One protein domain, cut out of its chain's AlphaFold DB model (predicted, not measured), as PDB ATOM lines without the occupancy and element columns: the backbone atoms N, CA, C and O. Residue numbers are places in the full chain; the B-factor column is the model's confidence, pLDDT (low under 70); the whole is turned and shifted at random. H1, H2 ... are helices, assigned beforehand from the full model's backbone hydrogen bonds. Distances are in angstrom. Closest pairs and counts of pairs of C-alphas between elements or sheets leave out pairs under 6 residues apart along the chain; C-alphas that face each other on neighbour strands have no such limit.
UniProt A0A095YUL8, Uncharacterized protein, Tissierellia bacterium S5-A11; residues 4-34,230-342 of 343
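Overview. This is residues 4 to 34 and 230 to 342 of the 343 residues of an uncharacterized protein of Tissierellia bacterium S5-A11 (UniProt A0A095YUL8). The helices form an elongated up-and-down bundle, each running against the one before: H2, H3 and H4 stand in a row, with H1 packed on H4 from one side and H5 packed on H4 from the other. The printed part has 144 residues with five named helices, H1 to H5, and no named strand, and is all helix. It is compact, with a radius of gyration of the C-alphas of 15.2 A, and spans 46 by 28 by 25 A.

Arrangement. Begin at H2, residues 230 to 256, which touches H3, residues 262 to 279; the two form a helical hairpin and run opposite ways at a shallow tilt of 30 degrees, with their closest C-alphas, those of Cys 239 and Ser 275, 4.5 A apart. The hub is H4, residues 286 to 308, which touches H3 at C-alphas 304 and 266, 5.3 A apart. H5, residues 316 to 342, touches H4 at C-alphas 322 and 301, 5.2 A apart. H1, residues 4 to 21, touches H4 at C-alphas 7 and 307, 5.0 A apart, but touches H2 with residues 4 to 8 alone. H1 and H5 are apart. Every O i to N i+4 pair is within hydrogen-bond range in H1 and H2, against 9 of 14 in H3, 17 of 19 in H4 and 20 of 23 in H5.

Along the chain. Find C-alpha 230 at (7.485, 31.056, -35.250); from there H2 runs 38.3 A. H1 starts at C-alpha 4, (-27.960, 11.304, -32.508), and runs 26.0 A; H3 runs 24.8 A and H4 32.9 A. H5 runs 36.5 A to C-alpha 342 at (13.727, 12.033, -43.914), with a kink of 35 degrees near residue 334.

Size, cuts and confidence. Residues 35 to 229 are not printed, and C-alphas 34 and 230 are 18.4 A apart across the cut. Of the links printed whole, none is long. Residues 258 to 261 and 342 have pLDDT under 70.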
ATOM      1  N   LYS A   4     -28.860  10.156 -32.707       83.56
ATOM      2  CA  LYS A   4     -27.960  11.304 -32.508       83.56
ATOM      3  C   LYS A   4     -27.106  11.148 -31.251       83.56
ATOM      4  O   LYS A   4     -25.898  11.355 -31.299       83.56
ATOM      5  N   LEU A   5     -27.724  10.719 -30.146       84.94
ATOM      6  CA  LEU A   5     -27.020  10.467 -28.886       84.94
ATOM      7  C   LEU A   5     -25.999   9.335 -29.043       84.94
ATOM      8  O   LEU A   5     -24.858   9.490 -28.625       84.94
ATOM      9  N   LYS A   6     -26.371   8.237 -29.714       87.38
ATOM     10  CA  LYS A   6     -25.443   7.141 -30.034       87.38
ATOM     11  C   LYS A   6     -24.211   7.645 -30.781       87.38
ATOM     12  O   LYS A   6     -23.090   7.326 -30.410       87.38
ATOM     13  N   ASN A   7     -24.423   8.422 -31.837       88.19
ATOM     14  CA  ASN A   7     -23.350   8.870 -32.715       88.19
ATOM     15  C   ASN A   7     -22.404   9.842 -31.996       88.19
ATOM     16  O   ASN A   7     -21.190   9.751 -32.165       88.19
ATOM     17  N   LEU A   8     -22.945  10.703 -31.128       88.75
ATOM     18  CA  LEU A   8     -22.142  11.534 -30.227       88.75
ATOM     19  C   LEU A   8     -21.319  10.692 -29.245       88.75
ATOM     20  O   LEU A   8     -20.144  10.986 -29.049       88.75
ATOM     21  N   VAL A   9     -21.890   9.623 -28.680       90.38
ATOM     22  CA  VAL A   9     -21.154   8.690 -27.807       90.38
ATOM     23  C   VAL A   9     -20.005   8.017 -28.562       90.38
ATOM     24  O   VAL A   9     -18.904   7.922 -28.029       90.38
ATOM     25  N   VAL A  10     -20.218   7.600 -29.814       90.94
ATOM     26  CA  VAL A  10     -19.154   7.010 -30.645       90.94
ATOM     27  C   VAL A  10     -18.032   8.021 -30.917       90.94
ATOM     28  O   VAL A  10     -16.859   7.668 -30.812       90.94
ATOM     29  N   LEU A  11     -18.364   9.285 -31.214       92.75
ATOM     30  CA  LEU A  11     -17.363  10.343 -31.396       92.75
ATOM     31  C   LEU A  11     -16.584  10.605 -30.100       92.75
ATOM     32  O   LEU A  11     -15.360  10.691 -30.129       92.75
ATOM     33  N   ALA A  12     -17.276  10.688 -28.963       94.12
ATOM     34  CA  ALA A  12     -16.644  10.871 -27.661       94.12
ATOM     35  C   ALA A  12     -15.685   9.718 -27.334       94.12
ATOM     36  O   ALA A  12     -14.564   9.956 -26.895       94.12
ATOM     37  N   LEU A  13     -16.081   8.475 -27.619       94.88
ATOM     38  CA  LEU A  13     -15.230   7.304 -27.418       94.88
ATOM     39  C   LEU A  13     -13.980   7.347 -28.307       94.88
ATOM     40  O   LEU A  13     -12.893   7.011 -27.848       94.88
ATOM     41  N   PHE A  14     -14.097   7.830 -29.546       95.88
ATOM     42  CA  PHE A  14     -12.933   8.064 -30.401       95.88
ATOM     43  C   PHE A  14     -11.979   9.123 -29.824       95.88
ATOM     44  O   PHE A  14     -10.771   8.902 -29.802       95.88
ATOM     45  N   LEU A  15     -12.499  10.238 -29.299       96.44
ATOM     46  CA  LEU A  15     -11.672  11.252 -28.631       96.44
ATOM     47  C   LEU A  15     -10.968  10.690 -27.391       96.44
ATOM     48  O   LEU A  15      -9.798  10.987 -27.164       96.44
ATOM     49  N   VAL A  16     -11.652   9.840 -26.618       96.50
ATOM     50  CA  VAL A  16     -11.038   9.128 -25.490       96.50
ATOM     51  C   VAL A  16      -9.909   8.221 -25.977       96.50
ATOM     52  O   VAL A  16      -8.851   8.218 -25.365       96.50
ATOM     53  N   ILE A  17     -10.072   7.507 -27.096       95.38
ATOM     54  CA  ILE A  17      -8.996   6.688 -27.678       95.38
ATOM     55  C   ILE A  17      -7.791   7.553 -28.080       95.38
ATOM     56  O   ILE A  17      -6.661   7.176 -27.777       95.38
ATOM     57  N   LEU A  18      -8.014   8.711 -28.716       94.62
ATOM     58  CA  LEU A  18      -6.936   9.654 -29.044       94.62
ATOM     59  C   LEU A  18      -6.222  10.168 -27.791       94.62
ATOM     60  O   LEU A  18      -5.004  10.278 -27.773       94.62
ATOM     61  N   PHE A  19      -6.965  10.473 -26.731       94.00
ATOM     62  CA  PHE A  19      -6.368  10.898 -25.472       94.00
ATOM     63  C   PHE A  19      -5.576   9.762 -24.816       94.00
ATOM     64  O   PHE A  19      -4.428   9.956 -24.426       94.00
ATOM     65  N   VAL A  20      -6.140   8.556 -24.747       92.69
ATOM     66  CA  VAL A  20      -5.495   7.391 -24.127       92.69
ATOM     67  C   VAL A  20      -4.225   6.982 -24.874       92.69
ATOM     68  O   VAL A  20      -3.258   6.558 -24.241       92.69
ATOM     69  N   SER A  21      -4.170   7.151 -26.200       90.75
ATOM     70  CA  SER A  21      -2.961   6.836 -26.969       90.75
ATOM     71  C   SER A  21      -1.754   7.681 -26.546       90.75
ATOM     72  O   SER A  21      -0.628   7.193 -26.651       90.75
ATOM     73  N   THR A  22      -1.964   8.887 -25.997       88.25
ATOM     74  CA  THR A  22      -0.876   9.756 -25.511       88.25
ATOM     75  C   THR A  22      -0.092   9.158 -24.343       88.25
ATOM     76  O   THR A  22       1.062   9.525 -24.150       88.25
ATOM     77  N   PHE A  23      -0.675   8.205 -23.607       86.19
ATOM     78  CA  PHE A  23       0.015   7.483 -22.533       86.19
ATOM     79  C   PHE A  23       0.912   6.351 -23.041       86.19
ATOM     80  O   PHE A  23       1.655   5.757 -22.261       86.19
ATOM     81  N   THR A  24       0.857   6.013 -24.332       83.69
ATOM     82  CA  THR A  24       1.789   5.034 -24.894       83.69
ATOM     83  C   THR A  24       3.156   5.689 -25.082       83.69
ATOM     84  O   THR A  24       3.243   6.834 -25.514       83.69
ATOM     85  N   GLY A  25       4.242   4.949 -24.835       81.12
ATOM     86  CA  GLY A  25       5.609   5.472 -24.992       81.12
ATOM     87  C   GLY A  25       5.974   5.909 -26.418       81.12
ATOM     88  O   GLY A  25       7.055   6.437 -26.636       81.12
ATOM     89  N   ALA A  26       5.084   5.695 -27.391       84.56
ATOM     90  CA  ALA A  26       5.245   6.090 -28.784       84.56
ATOM     91  C   ALA A  26       4.908   7.578 -29.039       84.56
ATOM     92  O   ALA A  26       5.276   8.121 -30.092       84.56
ATOM     93  N   PHE A  27       4.238   8.215 -28.073       86.56
ATOM     94  CA  PHE A  27       3.937   9.641 -28.001       86.56
ATOM     95  C   PHE A  27       4.601  10.227 -26.758       86.56
ATOM     96  O   PHE A  27       4.761   9.553 -25.746       86.56
ATOM     97  N   GLY A  28       5.010  11.488 -26.817       81.69
ATOM     98  CA  GLY A  28       5.597  12.125 -25.648       81.69
ATOM     99  C   GLY A  28       6.257  13.458 -25.937       81.69
ATOM    100  O   GLY A  28       6.594  13.786 -27.076       81.69
ATOM    101  N   HIS A  29       6.482  14.207 -24.859       79.62
ATOM    102  CA  HIS A  29       7.169  15.495 -24.896       79.62
ATOM    103  C   HIS A  29       8.575  15.366 -25.505       79.62
ATOM    104  O   HIS A  29       8.977  16.207 -26.297       79.62
ATOM    105  N   GLN A  30       9.271  14.255 -25.237       74.06
ATOM    106  CA  GLN A  30      10.612  13.954 -25.758       74.06
ATOM    107  C   GLN A  30      10.720  13.927 -27.293       74.06
ATOM    108  O   GLN A  30      11.795  14.141 -27.839       74.06
ATOM    109  N   TYR A  31       9.625  13.656 -28.012       79.25
ATOM    110  CA  TYR A  31       9.641  13.641 -29.480       79.25
ATOM    111  C   TYR A  31       9.451  15.030 -30.091       79.25
ATOM    112  O   TYR A  31       9.738  15.226 -31.273       79.25
ATOM    113  N   GLU A  32       8.939  15.973 -29.302       79.81
ATOM    114  CA  GLU A  32       8.801  17.375 -29.688       79.81
ATOM    115  C   GLU A  32       9.967  18.221 -29.156       79.81
ATOM    116  O   GLU A  32      10.422  19.139 -29.832       79.81
ATOM    117  N   TRP A  33      10.482  17.851 -27.984       80.38
ATOM    118  CA  TRP A  33      11.548  18.511 -27.241       80.38
ATOM    119  C   TRP A  33      12.543  17.440 -26.777       80.38
ATOM    120  O   TRP A  33      12.413  16.916 -25.663       80.38
ATOM    121  N   PRO A  34      13.470  17.018 -27.654       74.75
ATOM    122  CA  PRO A  34      14.437  15.992 -27.305       74.75
ATOM    123  C   PRO A  34      15.330  16.489 -26.168       74.75
ATOM    124  O   PRO A  34      15.917  17.563 -26.255       74.75
ATOM    125  N   ASN A 230       8.747  30.635 -34.658       85.56
ATOM    126  CA  ASN A 230       7.485  31.056 -35.250       85.56
ATOM    127  C   ASN A 230       6.860  29.928 -36.069       85.56
ATOM    128  O   ASN A 230       5.663  29.696 -35.938       85.56
ATOM    129  N   ASN A 231       7.646  29.166 -36.832       84.69
ATOM    130  CA  ASN A 231       7.141  28.012 -37.578       84.69
ATOM    131  C   ASN A 231       6.553  26.925 -36.661       84.69
ATOM    132  O   ASN A 231       5.501  26.365 -36.975       84.69
ATOM    133  N   ILE A 232       7.174  26.650 -35.508       84.12
ATOM    134  CA  ILE A 232       6.635  25.703 -34.515       84.12
ATOM    135  C   ILE A 232       5.306  26.212 -33.947       84.12
ATOM    136  O   ILE A 232       4.326  25.462 -33.902       84.12
ATOM    137  N   SER A 233       5.257  27.486 -33.553       84.69
ATOM    138  CA  SER A 233       4.042  28.126 -33.036       84.69
ATOM    139  C   SER A 233       2.916  28.132 -34.076       84.69
ATOM    140  O   SER A 233       1.794  27.715 -33.791       84.69
ATOM    141  N   LEU A 234       3.226  28.502 -35.322       87.38
ATOM    142  CA  LEU A 234       2.293  28.486 -36.448       87.38
ATOM    143  C   LEU A 234       1.750  27.083 -36.704       87.38
ATOM    144  O   LEU A 234       0.539  26.915 -36.809       87.38
ATOM    145  N   ARG A 235       2.615  26.062 -36.746       86.19
ATOM    146  CA  ARG A 235       2.187  24.669 -36.916       86.19
ATOM    147  C   ARG A 235       1.238  24.246 -35.799       86.19
ATOM    148  O   ARG A 235       0.195  23.664 -36.087       86.19
ATOM    149  N   LYS A 236       1.566  24.560 -34.542       87.56
ATOM    150  CA  LYS A 236       0.693  24.276 -33.394       87.56
ATOM    151  C   LYS A 236      -0.661  24.969 -33.542       87.56
ATOM    152  O   LYS A 236      -1.688  24.324 -33.363       87.56
ATOM    153  N   ASN A 237      -0.678  26.243 -33.928       91.31
ATOM    154  CA  ASN A 237      -1.912  27.001 -34.132       91.31
ATOM    155  C   ASN A 237      -2.758  26.426 -35.277       91.31
ATOM    156  O   ASN A 237      -3.959  26.235 -35.104       91.31
ATOM    157  N   ILE A 238      -2.140  26.080 -36.411       92.19
ATOM    158  CA  ILE A 238      -2.820  25.435 -37.542       92.19
ATOM    159  C   ILE A 238      -3.411  24.091 -37.110       92.19
ATOM    160  O   ILE A 238      -4.584  23.838 -37.370       92.19
ATOM    161  N   CYS A 239      -2.645  23.245 -36.414       92.44
ATOM    162  CA  CYS A 239      -3.145  21.971 -35.897       92.44
ATOM    163  C   CYS A 239      -4.315  22.172 -34.925       92.44
ATOM    164  O   CYS A 239      -5.332  21.502 -35.064       92.44
ATOM    165  N   THR A 240      -4.224  23.133 -34.007       93.56
ATOM    166  CA  THR A 240      -5.320  23.477 -33.090       93.56
ATOM    167  C   THR A 240      -6.587  23.875 -33.848       93.56
ATOM    168  O   THR A 240      -7.660  23.337 -33.579       93.56
ATOM    169  N   VAL A 241      -6.473  24.771 -34.834       95.62
ATOM    170  CA  VAL A 241      -7.613  25.199 -35.660       95.62
ATOM    171  C   VAL A 241      -8.189  24.019 -36.441       95.62
ATOM    172  O   VAL A 241      -9.400  23.808 -36.408       95.62
ATOM    173  N   LEU A 242      -7.344  23.212 -37.092       95.94
ATOM    174  CA  LEU A 242      -7.776  22.024 -37.834       95.94
ATOM    175  C   LEU A 242      -8.508  21.026 -36.936       95.94
ATOM    176  O   LEU A 242      -9.527  20.480 -37.356       95.94
ATOM    177  N   PHE A 243      -8.031  20.813 -35.709       97.06
ATOM    178  CA  PHE A 243      -8.680  19.926 -34.751       97.06
ATOM    179  C   PHE A 243     -10.064  20.452 -34.353       97.06
ATOM    180  O   PHE A 243     -11.049  19.725 -34.467       97.06
ATOM    181  N   ILE A 244     -10.158  21.725 -33.949       96.56
ATOM    182  CA  ILE A 244     -11.421  22.347 -33.519       96.56
ATOM    183  C   ILE A 244     -12.442  22.354 -34.662       96.56
ATOM    184  O   ILE A 244     -13.585  21.937 -34.472       96.56
ATOM    185  N   VAL A 245     -12.032  22.778 -35.861       96.94
ATOM    186  CA  VAL A 245     -12.903  22.797 -37.045       96.94
ATOM    187  C   VAL A 245     -13.360  21.387 -37.396       96.94
ATOM    188  O   VAL A 245     -14.546  21.185 -37.649       96.94
ATOM    189  N   SER A 246     -12.461  20.401 -37.356       96.44
ATOM    190  CA  SER A 246     -12.825  19.007 -37.616       96.44
ATOM    191  C   SER A 246     -13.812  18.483 -36.581       96.44
ATOM    192  O   SER A 246     -14.771  17.809 -36.945       96.44
ATOM    193  N   LEU A 247     -13.620  18.811 -35.301       96.12
ATOM    194  CA  LEU A 247     -14.507  18.390 -34.219       96.12
ATOM    195  C   LEU A 247     -15.919  18.951 -34.406       96.12
ATOM    196  O   LEU A 247     -16.895  18.199 -34.362       96.12
ATOM    197  N   ILE A 248     -16.019  20.255 -34.672       95.19
ATOM    198  CA  ILE A 248     -17.293  20.929 -34.932       95.19
ATOM    199  C   ILE A 248     -17.945  20.360 -36.197       95.19
ATOM    200  O   ILE A 248     -19.131  20.040 -36.178       95.19
ATOM    201  N   ALA A 249     -17.184  20.174 -37.277       93.19
ATOM    202  CA  ALA A 249     -17.692  19.613 -38.524       93.19
ATOM    203  C   ALA A 249     -18.229  18.188 -38.325       93.19
ATOM    204  O   ALA A 249     -19.363  17.907 -38.711       93.19
ATOM    205  N   SER A 250     -17.477  17.302 -37.660       91.88
ATOM    206  CA  SER A 250     -17.938  15.951 -37.315       91.88
ATOM    207  C   SER A 250     -19.223  15.986 -36.484       91.88
ATOM    208  O   SER A 250     -20.167  15.261 -36.800       91.88
ATOM    209  N   ALA A 251     -19.308  16.856 -35.474       90.62
ATOM    210  CA  ALA A 251     -20.512  17.013 -34.661       90.62
ATOM    211  C   ALA A 251     -21.715  17.524 -35.480       90.62
ATOM    212  O   ALA A 251     -22.825  17.013 -35.327       90.62
ATOM    213  N   LEU A 252     -21.502  18.474 -36.396       89.94
ATOM    214  CA  LEU A 252     -22.536  18.977 -37.305       89.94
ATOM    215  C   LEU A 252     -23.034  17.887 -38.257       89.94
ATOM    216  O   LEU A 252     -24.244  17.735 -38.428       89.94
ATOM    217  N   PHE A 253     -22.138  17.084 -38.838       87.38
ATOM    218  CA  PHE A 253     -22.535  15.955 -39.686       87.38
ATOM    219  C   PHE A 253     -23.346  14.911 -38.917       87.38
ATOM    220  O   PHE A 253     -24.323  14.387 -39.456       87.38
ATOM    221  N   ILE A 254     -22.996  14.659 -37.652       84.75
ATOM    222  CA  ILE A 254     -23.781  13.805 -36.755       84.75
ATOM    223  C   ILE A 254     -25.163  14.418 -36.482       84.75
ATOM    224  O   ILE A 254     -26.167  13.708 -36.497       84.75
ATOM    225  N   TRP A 255     -25.238  15.729 -36.251       83.19
ATOM    226  CA  TRP A 255     -26.484  16.409 -35.895       83.19
ATOM    227  C   TRP A 255     -27.483  16.514 -37.055       83.19
ATOM    228  O   TRP A 255     -28.692  16.366 -36.838       83.19
ATOM    229  N   LEU A 256     -26.980  16.737 -38.276       82.50
ATOM    230  CA  LEU A 256     -27.773  16.794 -39.509       82.50
ATOM    231  C   LEU A 256     -28.369  15.431 -39.896       82.50
ATOM    232  O   LEU A 256     -29.363  15.404 -40.617       82.50
ATOM    233  N   ASP A 257     -27.775  14.328 -39.424       71.06
ATOM    234  CA  ASP A 257     -28.271  12.944 -39.526       71.06
ATOM    235  C   ASP A 257     -28.748  12.523 -40.934       71.06
ATOM    236  O   ASP A 257     -29.735  11.806 -41.103       71.06
ATOM    237  N   LYS A 258     -28.052  12.973 -41.990       67.38
ATOM    238  CA  LYS A 258     -28.331  12.539 -43.370       67.38
ATOM    239  C   LYS A 258     -27.408  11.387 -43.761       67.38
ATOM    240  O   LYS A 258     -26.188  11.503 -43.673       67.38
ATOM    241  N   ASN A 259     -27.979  10.315 -44.313       63.00
ATOM    242  CA  ASN A 259     -27.288   9.064 -44.670       63.00
ATOM    243  C   ASN A 259     -26.024   9.202 -45.548       63.00
ATOM    244  O   ASN A 259     -25.231   8.270 -45.580       63.00
ATOM    245  N   LYS A 260     -25.808  10.326 -46.247       62.22
ATOM    246  CA  LYS A 260     -24.627  10.561 -47.106       62.22
ATOM    247  C   LYS A 260     -23.477  11.314 -46.418       62.22
ATOM    248  O   LYS A 260     -22.428  11.497 -47.023       62.22
ATOM    249  N   LEU A 261     -23.653  11.746 -45.169       68.12
ATOM    250  CA  LEU A 261     -22.715  12.639 -44.478       68.12
ATOM    251  C   LEU A 261     -21.642  11.916 -43.637       68.12
ATOM    252  O   LEU A 261     -20.738  12.562 -43.107       68.12
ATOM    253  N   PHE A 262     -21.687  10.581 -43.555       75.31
ATOM    254  CA  PHE A 262     -20.741   9.792 -42.750       75.31
ATOM    255  C   PHE A 262     -19.311   9.794 -43.314       75.31
ATOM    256  O   PHE A 262     -18.352   9.851 -42.548       75.31
ATOM    257  N   TYR A 263     -19.140   9.804 -44.642       83.56
ATOM    258  CA  TYR A 263     -17.813   9.953 -45.251       83.56
ATOM    259  C   TYR A 263     -17.174  11.293 -44.872       83.56
ATOM    260  O   TYR A 263     -15.980  11.341 -44.596       83.56
ATOM    261  N   GLY A 264     -17.980  12.358 -44.774       87.12
ATOM    262  CA  GLY A 264     -17.533  13.651 -44.257       87.12
ATOM    263  C   GLY A 264     -17.053  13.532 -42.813       87.12
ATOM    264  O   GLY A 264     -15.902  13.846 -42.525       87.12
ATOM    265  N   ALA A 265     -17.889  12.986 -41.921       88.75
ATOM    266  CA  ALA A 265     -17.518  12.763 -40.521       88.75
ATOM    267  C   ALA A 265     -16.235  11.922 -40.371       88.75
ATOM    268  O   ALA A 265     -15.390  12.255 -39.544       88.75
ATOM    269  N   MET A 266     -16.057  10.891 -41.205       91.56
ATOM    270  CA  MET A 266     -14.851  10.058 -41.237       91.56
ATOM    271  C   MET A 266     -13.605  10.862 -41.612       91.56
ATOM    272  O   MET A 266     -12.597  10.761 -40.920       91.56
ATOM    273  N   ILE A 267     -13.669  11.664 -42.682       92.38
ATOM    274  CA  ILE A 267     -12.546  12.503 -43.122       92.38
ATOM    275  C   ILE A 267     -12.135  13.458 -41.998       92.38
ATOM    276  O   ILE A 267     -10.955  13.536 -41.665       92.38
ATOM    277  N   PHE A 268     -13.095  14.125 -41.353       94.50
ATOM    278  CA  PHE A 268     -12.797  15.025 -40.236       94.50
ATOM    279  C   PHE A 268     -12.221  14.283 -39.022       94.50
ATOM    280  O   PHE A 268     -11.244  14.748 -38.443       94.50
ATOM    281  N   MET A 269     -12.722  13.090 -38.684       94.88
ATOM    282  CA  MET A 269     -12.118  12.255 -37.635       94.88
ATOM    283  C   MET A 269     -10.688  11.817 -37.985       94.88
ATOM    284  O   MET A 269      -9.831  11.772 -37.108       94.88
ATOM    285  N   MET A 270     -10.390  11.543 -39.257       95.44
ATOM    286  CA  MET A 270      -9.025  11.247 -39.699       95.44
ATOM    287  C   MET A 270      -8.107  12.471 -39.604       95.44
ATOM    288  O   MET A 270      -6.962  12.331 -39.190       95.44
ATOM    289  N   ILE A 271      -8.603  13.675 -39.920       95.19
ATOM    290  CA  ILE A 271      -7.858  14.938 -39.753       95.19
ATOM    291  C   ILE A 271      -7.580  15.230 -38.269       95.19
ATOM    292  O   ILE A 271      -6.525  15.787 -37.944       95.19
ATOM    293  N   MET A 272      -8.465  14.815 -37.353       96.75
ATOM    294  CA  MET A 272      -8.228  14.946 -35.909       96.75
ATOM    295  C   MET A 272      -6.967  14.204 -35.450       96.75
ATOM    296  O   MET A 272      -6.288  14.687 -34.555       96.75
ATOM    297  N   ILE A 273      -6.609  13.073 -36.067       95.38
ATOM    298  CA  ILE A 273      -5.476  12.241 -35.626       95.38
ATOM    299  C   ILE A 273      -4.147  13.025 -35.636       95.38
ATOM    300  O   ILE A 273      -3.551  13.175 -34.570       95.38
ATOM    301  N   PRO A 274      -3.656  13.566 -36.771       93.25
ATOM    302  CA  PRO A 274      -2.389  14.292 -36.793       93.25
ATOM    303  C   PRO A 274      -2.463  15.678 -36.140       93.25
ATOM    304  O   PRO A 274      -1.421  16.233 -35.796       93.25
ATOM    305  N   SER A 275      -3.660  16.250 -35.975       94.25
ATOM    306  CA  SER A 275      -3.845  17.576 -35.370       94.25
ATOM    307  C   SER A 275      -3.960  17.544 -33.841       94.25
ATOM    308  O   SER A 275      -3.587  18.517 -33.185       94.25
ATOM    309  N   PHE A 276      -4.389  16.418 -33.264       94.62
ATOM    310  CA  PHE A 276      -4.574  16.248 -31.824       94.62
ATOM    311  C   PHE A 276      -3.260  16.281 -31.028       94.62
ATOM    312  O   PHE A 276      -3.174  16.954 -30.005       94.62
ATOM    313  N   TYR A 277      -2.210  15.594 -31.481       91.12
ATOM    314  CA  TYR A 277      -0.970  15.499 -30.695       91.12
ATOM    315  C   TYR A 277      -0.221  16.839 -30.566       91.12
ATOM    316  O   TYR A 277       0.124  17.210 -29.442       91.12
ATOM    317  N   PRO A 278      -0.055  17.641 -31.641       87.50
ATOM    318  CA  PRO A 278       0.509  18.986 -31.519       87.50
ATOM    319  C   PRO A 278      -0.316  19.923 -30.622       87.50
ATOM    320  O   PRO A 278       0.266  20.752 -29.920       87.50
ATOM    321  N   LEU A 279      -1.651  19.792 -30.615       88.88
ATOM    322  CA  LEU A 279      -2.533  20.539 -29.706       88.88
ATOM    323  C   LEU A 279      -2.180  20.254 -28.238       88.88
ATOM    324  O   LEU A 279      -2.096  21.183 -27.436       88.88
ATOM    325  N   MET A 280      -1.902  18.992 -27.911       87.81
ATOM    326  CA  MET A 280      -1.529  18.549 -26.563       87.81
ATOM    327  C   MET A 280      -0.069  18.858 -26.179       87.81
ATOM    328  O   MET A 280       0.361  18.474 -25.097       87.81
ATOM    329  N   ASP A 281       0.702  19.542 -27.035       82.25
ATOM    330  CA  ASP A 281       2.160  19.723 -26.886       82.25
ATOM    331  C   ASP A 281       2.927  18.382 -26.840       82.25
ATOM    332  O   ASP A 281       3.992  18.267 -26.234       82.25
ATOM    333  N   VAL A 282       2.377  17.353 -27.499       86.81
ATOM    334  CA  VAL A 282       2.927  15.995 -27.544       86.81
ATOM    335  C   VAL A 282       3.480  15.697 -28.936       86.81
ATOM    336  O   VAL A 282       2.779  15.785 -29.946       86.81
ATOM    337  N   GLY A 283       4.749  15.295 -28.989       85.19
ATOM    338  CA  GLY A 283       5.388  14.835 -30.214       85.19
ATOM    339  C   GLY A 283       5.066  13.372 -30.511       85.19
ATOM    340  O   GLY A 283       4.747  12.583 -29.619       85.19
ATOM    341  N   VAL A 284       5.194  12.992 -31.781       88.12
ATOM    342  CA  VAL A 284       4.931  11.623 -32.248       88.12
ATOM    343  C   VAL A 284       6.191  11.043 -32.872       88.12
ATOM    344  O   VAL A 284       6.775  11.646 -33.786       88.12
ATOM    345  N   SER A 285       6.614   9.869 -32.398       86.75
ATOM    346  CA  SER A 285       7.736   9.145 -33.002       86.75
ATOM    347  C   SER A 285       7.436   8.771 -34.458       86.75
ATOM    348  O   SER A 285       6.284   8.577 -34.844       86.75
ATOM    349  N   THR A 286       8.465   8.659 -35.300       86.56
ATOM    350  CA  THR A 286       8.274   8.240 -36.704       86.56
ATOM    351  C   THR A 286       7.631   6.853 -36.794       86.56
ATOM    352  O   THR A 286       6.748   6.638 -37.618       86.56
ATOM    353  N   LEU A 287       7.986   5.938 -35.887       86.44
ATOM    354  CA  LEU A 287       7.379   4.609 -35.808       86.44
ATOM    355  C   LEU A 287       5.887   4.670 -35.432       86.44
ATOM    356  O   LEU A 287       5.076   3.972 -36.038       86.44
ATOM    357  N   ALA A 288       5.491   5.551 -34.508       87.62
ATOM    358  CA  ALA A 288       4.077   5.775 -34.199       87.62
ATOM    359  C   ALA A 288       3.297   6.354 -35.390       87.62
ATOM    360  O   ALA A 288       2.163   5.944 -35.628       87.62
ATOM    361  N   MET A 289       3.896   7.253 -36.176       89.06
ATOM    362  CA  MET A 289       3.259   7.750 -37.406       89.06
ATOM    363  C   MET A 289       3.069   6.646 -38.455       89.06
ATOM    364  O   MET A 289       2.095   6.674 -39.199       89.06
ATOM    365  N   LEU A 290       3.976   5.670 -38.519       90.50
ATOM    366  CA  LEU A 290       3.880   4.559 -39.466       90.50
ATOM    367  C   LEU A 290       2.867   3.495 -39.037       90.50
ATOM    368  O   LEU A 290       2.218   2.905 -39.895       90.50
ATOM    369  N   LEU A 291       2.734   3.235 -37.734       90.50
ATOM    370  CA  LEU A 291       1.944   2.108 -37.226       90.50
ATOM    371  C   LEU A 291       0.656   2.545 -36.519       90.50
ATOM    372  O   LEU A 291      -0.423   2.030 -36.811       90.50
ATOM    373  N   LEU A 292       0.741   3.515 -35.608       92.50
ATOM    374  CA  LEU A 292      -0.386   3.911 -34.758       92.50
ATOM    375  C   LEU A 292      -1.344   4.865 -35.467       92.50
ATOM    376  O   LEU A 292      -2.551   4.739 -35.295       92.50
ATOM    377  N   TYR A 293      -0.852   5.784 -36.299       94.06
ATOM    378  CA  TYR A 293      -1.726   6.660 -37.090       94.06
ATOM    379  C   TYR A 293      -2.660   5.873 -38.027       94.06
ATOM    380  O   TYR A 293      -3.864   6.131 -37.987       94.06
ATOM    381  N   PRO A 294      -2.184   4.885 -38.813       94.62
ATOM    382  CA  PRO A 294      -3.072   4.027 -39.598       94.62
ATOM    383  C   PRO A 294      -4.054   3.236 -38.737       94.62
ATOM    384  O   PRO A 294      -5.230   3.159 -39.079       94.62
ATOM    385  N   LEU A 295      -3.616   2.702 -37.594       94.31
ATOM    386  CA  LEU A 295      -4.511   1.995 -36.679       94.31
ATOM    387  C   LEU A 295      -5.642   2.910 -36.177       94.31
ATOM    388  O   LEU A 295      -6.811   2.527 -36.198       94.31
ATOM    389  N   LEU A 296      -5.314   4.140 -35.781       95.38
ATOM    390  CA  LEU A 296      -6.292   5.140 -35.355       95.38
ATOM    391  C   LEU A 296      -7.218   5.563 -36.499       95.38
ATOM    392  O   LEU A 296      -8.404   5.785 -36.266       95.38
ATOM    393  N   ALA A 297      -6.716   5.633 -37.731       95.94
ATOM    394  CA  ALA A 297      -7.532   5.924 -38.906       95.94
ATOM    395  C   ALA A 297      -8.490   4.779 -39.234       95.94
ATOM    396  O   ALA A 297      -9.652   5.027 -39.558       95.94
ATOM    397  N   PHE A 298      -8.049   3.533 -39.074       95.94
ATOM    398  CA  PHE A 298      -8.918   2.371 -39.191       95.94
ATOM    399  C   PHE A 298     -10.038   2.418 -38.149       95.94
ATOM    400  O   PHE A 298     -11.209   2.268 -38.494       95.94
ATOM    401  N   ILE A 299      -9.704   2.726 -36.891       94.69
ATOM    402  CA  ILE A 299     -10.690   2.926 -35.819       94.69
ATOM    403  C   ILE A 299     -11.647   4.077 -36.162       94.69
ATOM    404  O   ILE A 299     -12.855   3.915 -36.007       94.69
ATOM    405  N   ALA A 300     -11.151   5.208 -36.671       94.31
ATOM    406  CA  ALA A 300     -11.978   6.339 -37.091       94.31
ATOM    407  C   ALA A 300     -12.959   5.958 -38.215       94.31
ATOM    408  O   ALA A 300     -14.133   6.334 -38.177       94.31
ATOM    409  N   ALA A 301     -12.502   5.175 -39.197       93.69
ATOM    410  CA  ALA A 301     -13.336   4.675 -40.284       93.69
ATOM    411  C   ALA A 301     -14.442   3.741 -39.773       93.69
ATOM    412  O   ALA A 301     -15.614   3.929 -40.113       93.69
ATOM    413  N   LEU A 302     -14.105   2.797 -38.888       92.50
ATOM    414  CA  LEU A 302     -15.089   1.916 -38.258       92.50
ATOM    415  C   LEU A 302     -16.074   2.685 -37.375       92.50
ATOM    416  O   LEU A 302     -17.275   2.419 -37.421       92.50
ATOM    417  N   ALA A 303     -15.593   3.663 -36.609       91.06
ATOM    418  CA  ALA A 303     -16.430   4.523 -35.784       91.06
ATOM    419  C   ALA A 303     -17.451   5.280 -36.643       91.06
ATOM    420  O   ALA A 303     -18.643   5.252 -36.344       91.06
ATOM    421  N   SER A 304     -17.027   5.868 -37.766       89.38
ATOM    422  CA  SER A 304     -17.946   6.529 -38.700       89.38
ATOM    423  C   SER A 304     -18.972   5.561 -39.310       89.38
ATOM    424  O   SER A 304     -20.154   5.890 -39.431       89.38
ATOM    425  N   LYS A 305     -18.573   4.321 -39.622       88.38
ATOM    426  CA  LYS A 305     -19.508   3.277 -40.076       88.38
ATOM    427  C   LYS A 305     -20.548   2.919 -39.018       88.38
ATOM    428  O   LYS A 305     -21.732   2.832 -39.334       88.38
ATOM    429  N   LEU A 306     -20.145   2.787 -37.757       87.94
ATOM    430  CA  LEU A 306     -21.070   2.560 -36.642       87.94
ATOM    431  C   LEU A 306     -22.053   3.722 -36.439       87.94
ATOM    432  O   LEU A 306     -23.177   3.497 -35.990       87.94
ATOM    433  N   MET A 307     -21.663   4.950 -36.794       84.12
ATOM    434  CA  MET A 307     -22.573   6.099 -36.777       84.12
ATOM    435  C   MET A 307     -23.641   6.030 -37.885       84.12
ATOM    436  O   MET A 307     -24.712   6.622 -37.740       84.12
ATOM    437  N   HIS A 308     -23.367   5.325 -38.988       79.56
ATOM    438  CA  HIS A 308     -24.291   5.188 -40.117       79.56
ATOM    439  C   HIS A 308     -25.407   4.167 -39.857       79.56
ATOM    440  O   HIS A 308     -26.560   4.396 -40.223       79.56
ATOM    441  N   TYR A 309     -25.068   3.042 -39.230       80.75
ATOM    442  CA  TYR A 309     -26.020   1.969 -38.955       80.75
ATOM    443  C   TYR A 309     -26.841   2.251 -37.711       80.75
ATOM    444  O   TYR A 309     -26.310   2.791 -36.753       80.75
ATOM    445  N   ASP A 310     -28.109   1.837 -37.664       72.81
ATOM    446  CA  ASP A 310     -28.925   1.975 -36.450       72.81
ATOM    447  C   ASP A 310     -28.465   1.020 -35.340       72.81
ATOM    448  O   ASP A 310     -28.409   1.409 -34.170       72.81
ATOM    449  N   GLN A 311     -28.025  -0.183 -35.717       76.38
ATOM    450  CA  GLN A 311     -27.448  -1.183 -34.822       76.38
ATOM    451  C   GLN A 311     -25.918  -1.089 -34.783       76.38
ATOM    452  O   GLN A 311     -25.278  -0.791 -35.788       76.38
ATOM    453  N   VAL A 312     -25.321  -1.401 -33.630       75.00
ATOM    454  CA  VAL A 312     -23.860  -1.469 -33.456       75.00
ATOM    455  C   VAL A 312     -23.352  -2.795 -34.028       75.00
ATOM    456  O   VAL A 312     -23.019  -3.723 -33.297       75.00
ATOM    457  N   LYS A 313     -23.371  -2.919 -35.356       84.31
ATOM    458  CA  LYS A 313     -22.919  -4.117 -36.062       84.31
ATOM    459  C   LYS A 313     -22.152  -3.718 -37.313       84.31
ATOM    460  O   LYS A 313     -22.607  -2.876 -38.081       84.31
ATOM    461  N   LEU A 314     -20.991  -4.331 -37.500       86.56
ATOM    462  CA  LEU A 314     -20.127  -4.131 -38.660       86.56
ATOM    463  C   LEU A 314     -20.182  -5.365 -39.556       86.56
ATOM    464  O   LEU A 314     -20.289  -6.491 -39.067       86.56
ATOM    465  N   THR A 315     -20.095  -5.152 -40.866       88.69
ATOM    466  CA  THR A 315     -20.001  -6.237 -41.847       88.69
ATOM    467  C   THR A 315     -18.568  -6.410 -42.344       88.69
ATOM    468  O   THR A 315     -17.734  -5.508 -42.247       88.69
ATOM    469  N   THR A 316     -18.270  -7.555 -42.959       89.69
ATOM    470  CA  THR A 316     -16.966  -7.800 -43.598       89.69
ATOM    471  C   THR A 316     -16.653  -6.776 -44.693       89.69
ATOM    472  O   THR A 316     -15.495  -6.413 -44.897       89.69
ATOM    473  N   ASN A 317     -17.676  -6.265 -45.383       88.81
ATOM    474  CA  ASN A 317     -17.500  -5.222 -46.394       88.81
ATOM    475  C   ASN A 317     -17.098  -3.880 -45.766       88.81
ATOM    476  O   ASN A 317     -16.280  -3.167 -46.348       88.81
ATOM    477  N   ASP A 318     -17.589  -3.561 -44.566       89.00
ATOM    478  CA  ASP A 318     -17.179  -2.352 -43.844       89.00
ATOM    479  C   ASP A 318     -15.721  -2.418 -43.396       89.00
ATOM    480  O   ASP A 318     -15.013  -1.415 -43.492       89.00
ATOM    481  N   LEU A 319     -15.250  -3.598 -42.978       90.75
ATOM    482  CA  LEU A 319     -13.839  -3.821 -42.654       90.75
ATOM    483  C   LEU A 319     -12.951  -3.586 -43.884       90.75
ATOM    484  O   LEU A 319     -11.976  -2.843 -43.800       90.75
ATOM    485  N   LYS A 320     -13.323  -4.148 -45.044       91.56
ATOM    486  CA  LYS A 320     -12.588  -3.956 -46.309       91.56
ATOM    487  C   LYS A 320     -12.536  -2.485 -46.728       91.56
ATOM    488  O   LYS A 320     -11.474  -1.988 -47.089       91.56
ATOM    489  N   GLN A 321     -13.664  -1.778 -46.655       89.75
ATOM    490  CA  GLN A 321     -13.717  -0.351 -46.992       89.75
ATOM    491  C   GLN A 321     -12.897   0.497 -46.014       89.75
ATOM    492  O   GLN A 321     -12.135   1.358 -46.441       89.75
ATOM    493  N   SER A 322     -12.999   0.227 -44.711       92.56
ATOM    494  CA  SER A 322     -12.228   0.936 -43.682       92.56
ATOM    495  C   SER A 322     -10.726   0.716 -43.854       92.56
ATOM    496  O   SER A 322      -9.938   1.650 -43.699       92.56
ATOM    497  N   PHE A 323     -10.323  -0.491 -44.257       93.31
ATOM    498  CA  PHE A 323      -8.938  -0.799 -44.595       93.31
ATOM    499  C   PHE A 323      -8.460  -0.012 -45.824       93.31
ATOM    500  O   PHE A 323      -7.386   0.582 -45.786       93.31
ATOM    501  N   ALA A 324      -9.282   0.093 -46.874       93.00
ATOM    502  CA  ALA A 324      -8.957   0.913 -48.042       93.00
ATOM    503  C   ALA A 324      -8.739   2.394 -47.673       93.00
ATOM    504  O   ALA A 324      -7.732   2.983 -48.064       93.00
ATOM    505  N   PHE A 325      -9.617   2.986 -46.852       92.31
ATOM    506  CA  PHE A 325      -9.425   4.359 -46.361       92.31
ATOM    507  C   PHE A 325      -8.181   4.505 -45.481       92.31
ATOM    508  O   PHE A 325      -7.504   5.529 -45.537       92.31
ATOM    509  N   THR A 326      -7.847   3.475 -44.708       94.69
ATOM    510  CA  THR A 326      -6.627   3.450 -43.890       94.69
ATOM    511  C   THR A 326      -5.371   3.473 -44.754       94.69
ATOM    512  O   THR A 326      -4.441   4.210 -44.439       94.69
ATOM    513  N   ILE A 327      -5.348   2.733 -45.867       94.38
ATOM    514  CA  ILE A 327      -4.237   2.766 -46.830       94.38
ATOM    515  C   ILE A 327      -4.092   4.168 -47.429       94.38
ATOM    516  O   ILE A 327      -2.989   4.708 -47.464       94.38
ATOM    517  N   VAL A 328      -5.199   4.783 -47.859       94.25
ATOM    518  CA  VAL A 328      -5.177   6.155 -48.396       94.25
ATOM    519  C   VAL A 328      -4.631   7.132 -47.353       94.25
ATOM    520  O   VAL A 328      -3.737   7.922 -47.651       94.25
ATOM    521  N   PHE A 329      -5.112   7.045 -46.111       94.69
ATOM    522  CA  PHE A 329      -4.619   7.867 -45.011       94.69
ATOM    523  C   PHE A 329      -3.129   7.629 -44.739       94.69
ATOM    524  O   PHE A 329      -2.383   8.587 -44.553       94.69
ATOM    525  N   PHE A 330      -2.665   6.380 -44.751       94.44
ATOM    526  CA  PHE A 330      -1.252   6.046 -44.578       94.44
ATOM    527  C   PHE A 330      -0.374   6.695 -45.654       94.44
ATOM    528  O   PHE A 330       0.620   7.333 -45.314       94.44
ATOM    529  N   ILE A 331      -0.772   6.615 -46.930       94.12
ATOM    530  CA  ILE A 331      -0.053   7.252 -48.046       94.12
ATOM    531  C   ILE A 331       0.016   8.773 -47.851       94.12
ATOM    532  O   ILE A 331       1.079   9.370 -48.009       94.12
ATOM    533  N   LEU A 332      -1.088   9.407 -47.448       92.06
ATOM    534  CA  LEU A 332      -1.098  10.844 -47.165       92.06
ATOM    535  C   LEU A 332      -0.171  11.207 -45.997       92.06
ATOM    536  O   LEU A 332       0.578  12.175 -46.095       92.06
ATOM    537  N   ASN A 333      -0.163  10.425 -44.914       89.88
ATOM    538  CA  ASN A 333       0.732  10.680 -43.780       89.88
ATOM    539  C   ASN A 333       2.205  10.506 -44.145       89.88
ATOM    540  O   ASN A 333       3.042  11.303 -43.722       89.88
ATOM    541  N   MET A 334       2.508   9.490 -44.950       89.00
ATOM    542  CA  MET A 334       3.824   9.275 -45.542       89.00
ATOM    543  C   MET A 334       4.309  10.536 -46.264       89.00
ATOM    544  O   MET A 334       5.387  11.046 -45.959       89.00
ATOM    545  N   VAL A 335       3.486  11.079 -47.165       88.88
ATOM    546  CA  VAL A 335       3.843  12.247 -47.980       88.88
ATOM    547  C   VAL A 335       3.947  13.528 -47.151       88.88
ATOM    548  O   VAL A 335       4.886  14.294 -47.330       88.88
ATOM    549  N   ILE A 336       3.002  13.761 -46.238       87.00
ATOM    550  CA  ILE A 336       2.885  15.038 -45.519       87.00
ATOM    551  C   ILE A 336       3.826  15.114 -44.309       87.00
ATOM    552  O   ILE A 336       4.332  16.189 -44.001       87.00
ATOM    553  N   PHE A 337       4.057  14.007 -43.597       84.38
ATOM    554  CA  PHE A 337       4.753  14.038 -42.302       84.38
ATOM    555  C   PHE A 337       6.054  13.242 -42.258       84.38
ATOM    556  O   PHE A 337       6.941  13.610 -41.488       84.38
ATOM    557  N   ILE A 338       6.168  12.153 -43.023       84.19
ATOM    558  CA  ILE A 338       7.325  11.250 -42.942       84.19
ATOM    559  C   ILE A 338       8.407  11.657 -43.935       84.19
ATOM    560  O   ILE A 338       9.552  11.817 -43.525       84.19
ATOM    561  N   LEU A 339       8.062  11.879 -45.208       83.31
ATOM    562  CA  LEU A 339       9.041  12.312 -46.210       83.31
ATOM    563  C   LEU A 339       9.744  13.620 -45.801       83.31
ATOM    564  O   LEU A 339      10.970  13.621 -45.794       83.31
ATOM    565  N   PRO A 340       9.050  14.673 -45.318       77.38
ATOM    566  CA  PRO A 340       9.718  15.898 -44.865       77.38
ATOM    567  C   PRO A 340      10.562  15.745 -43.592       77.38
ATOM    568  O   PRO A 340      11.170  16.709 -43.149       77.38
ATOM    569  N   ARG A 341      10.527  14.583 -42.926       71.50
ATOM    570  CA  ARG A 341      11.420  14.267 -41.801       71.50
ATOM    571  C   ARG A 341      12.676  13.514 -42.237       71.50
ATOM    572  O   ARG A 341      13.606  13.422 -41.444       71.50
ATOM    573  N   ALA A 342      12.652  12.886 -43.411       67.69
ATOM    574  CA  ALA A 342      13.727  12.033 -43.914       67.69
ATOM    575  C   ALA A 342      14.693  12.776 -44.853       67.69
ATOM    576  O   ALA A 342      15.822  12.319 -45.033       67.69
TER     577      ALA A 342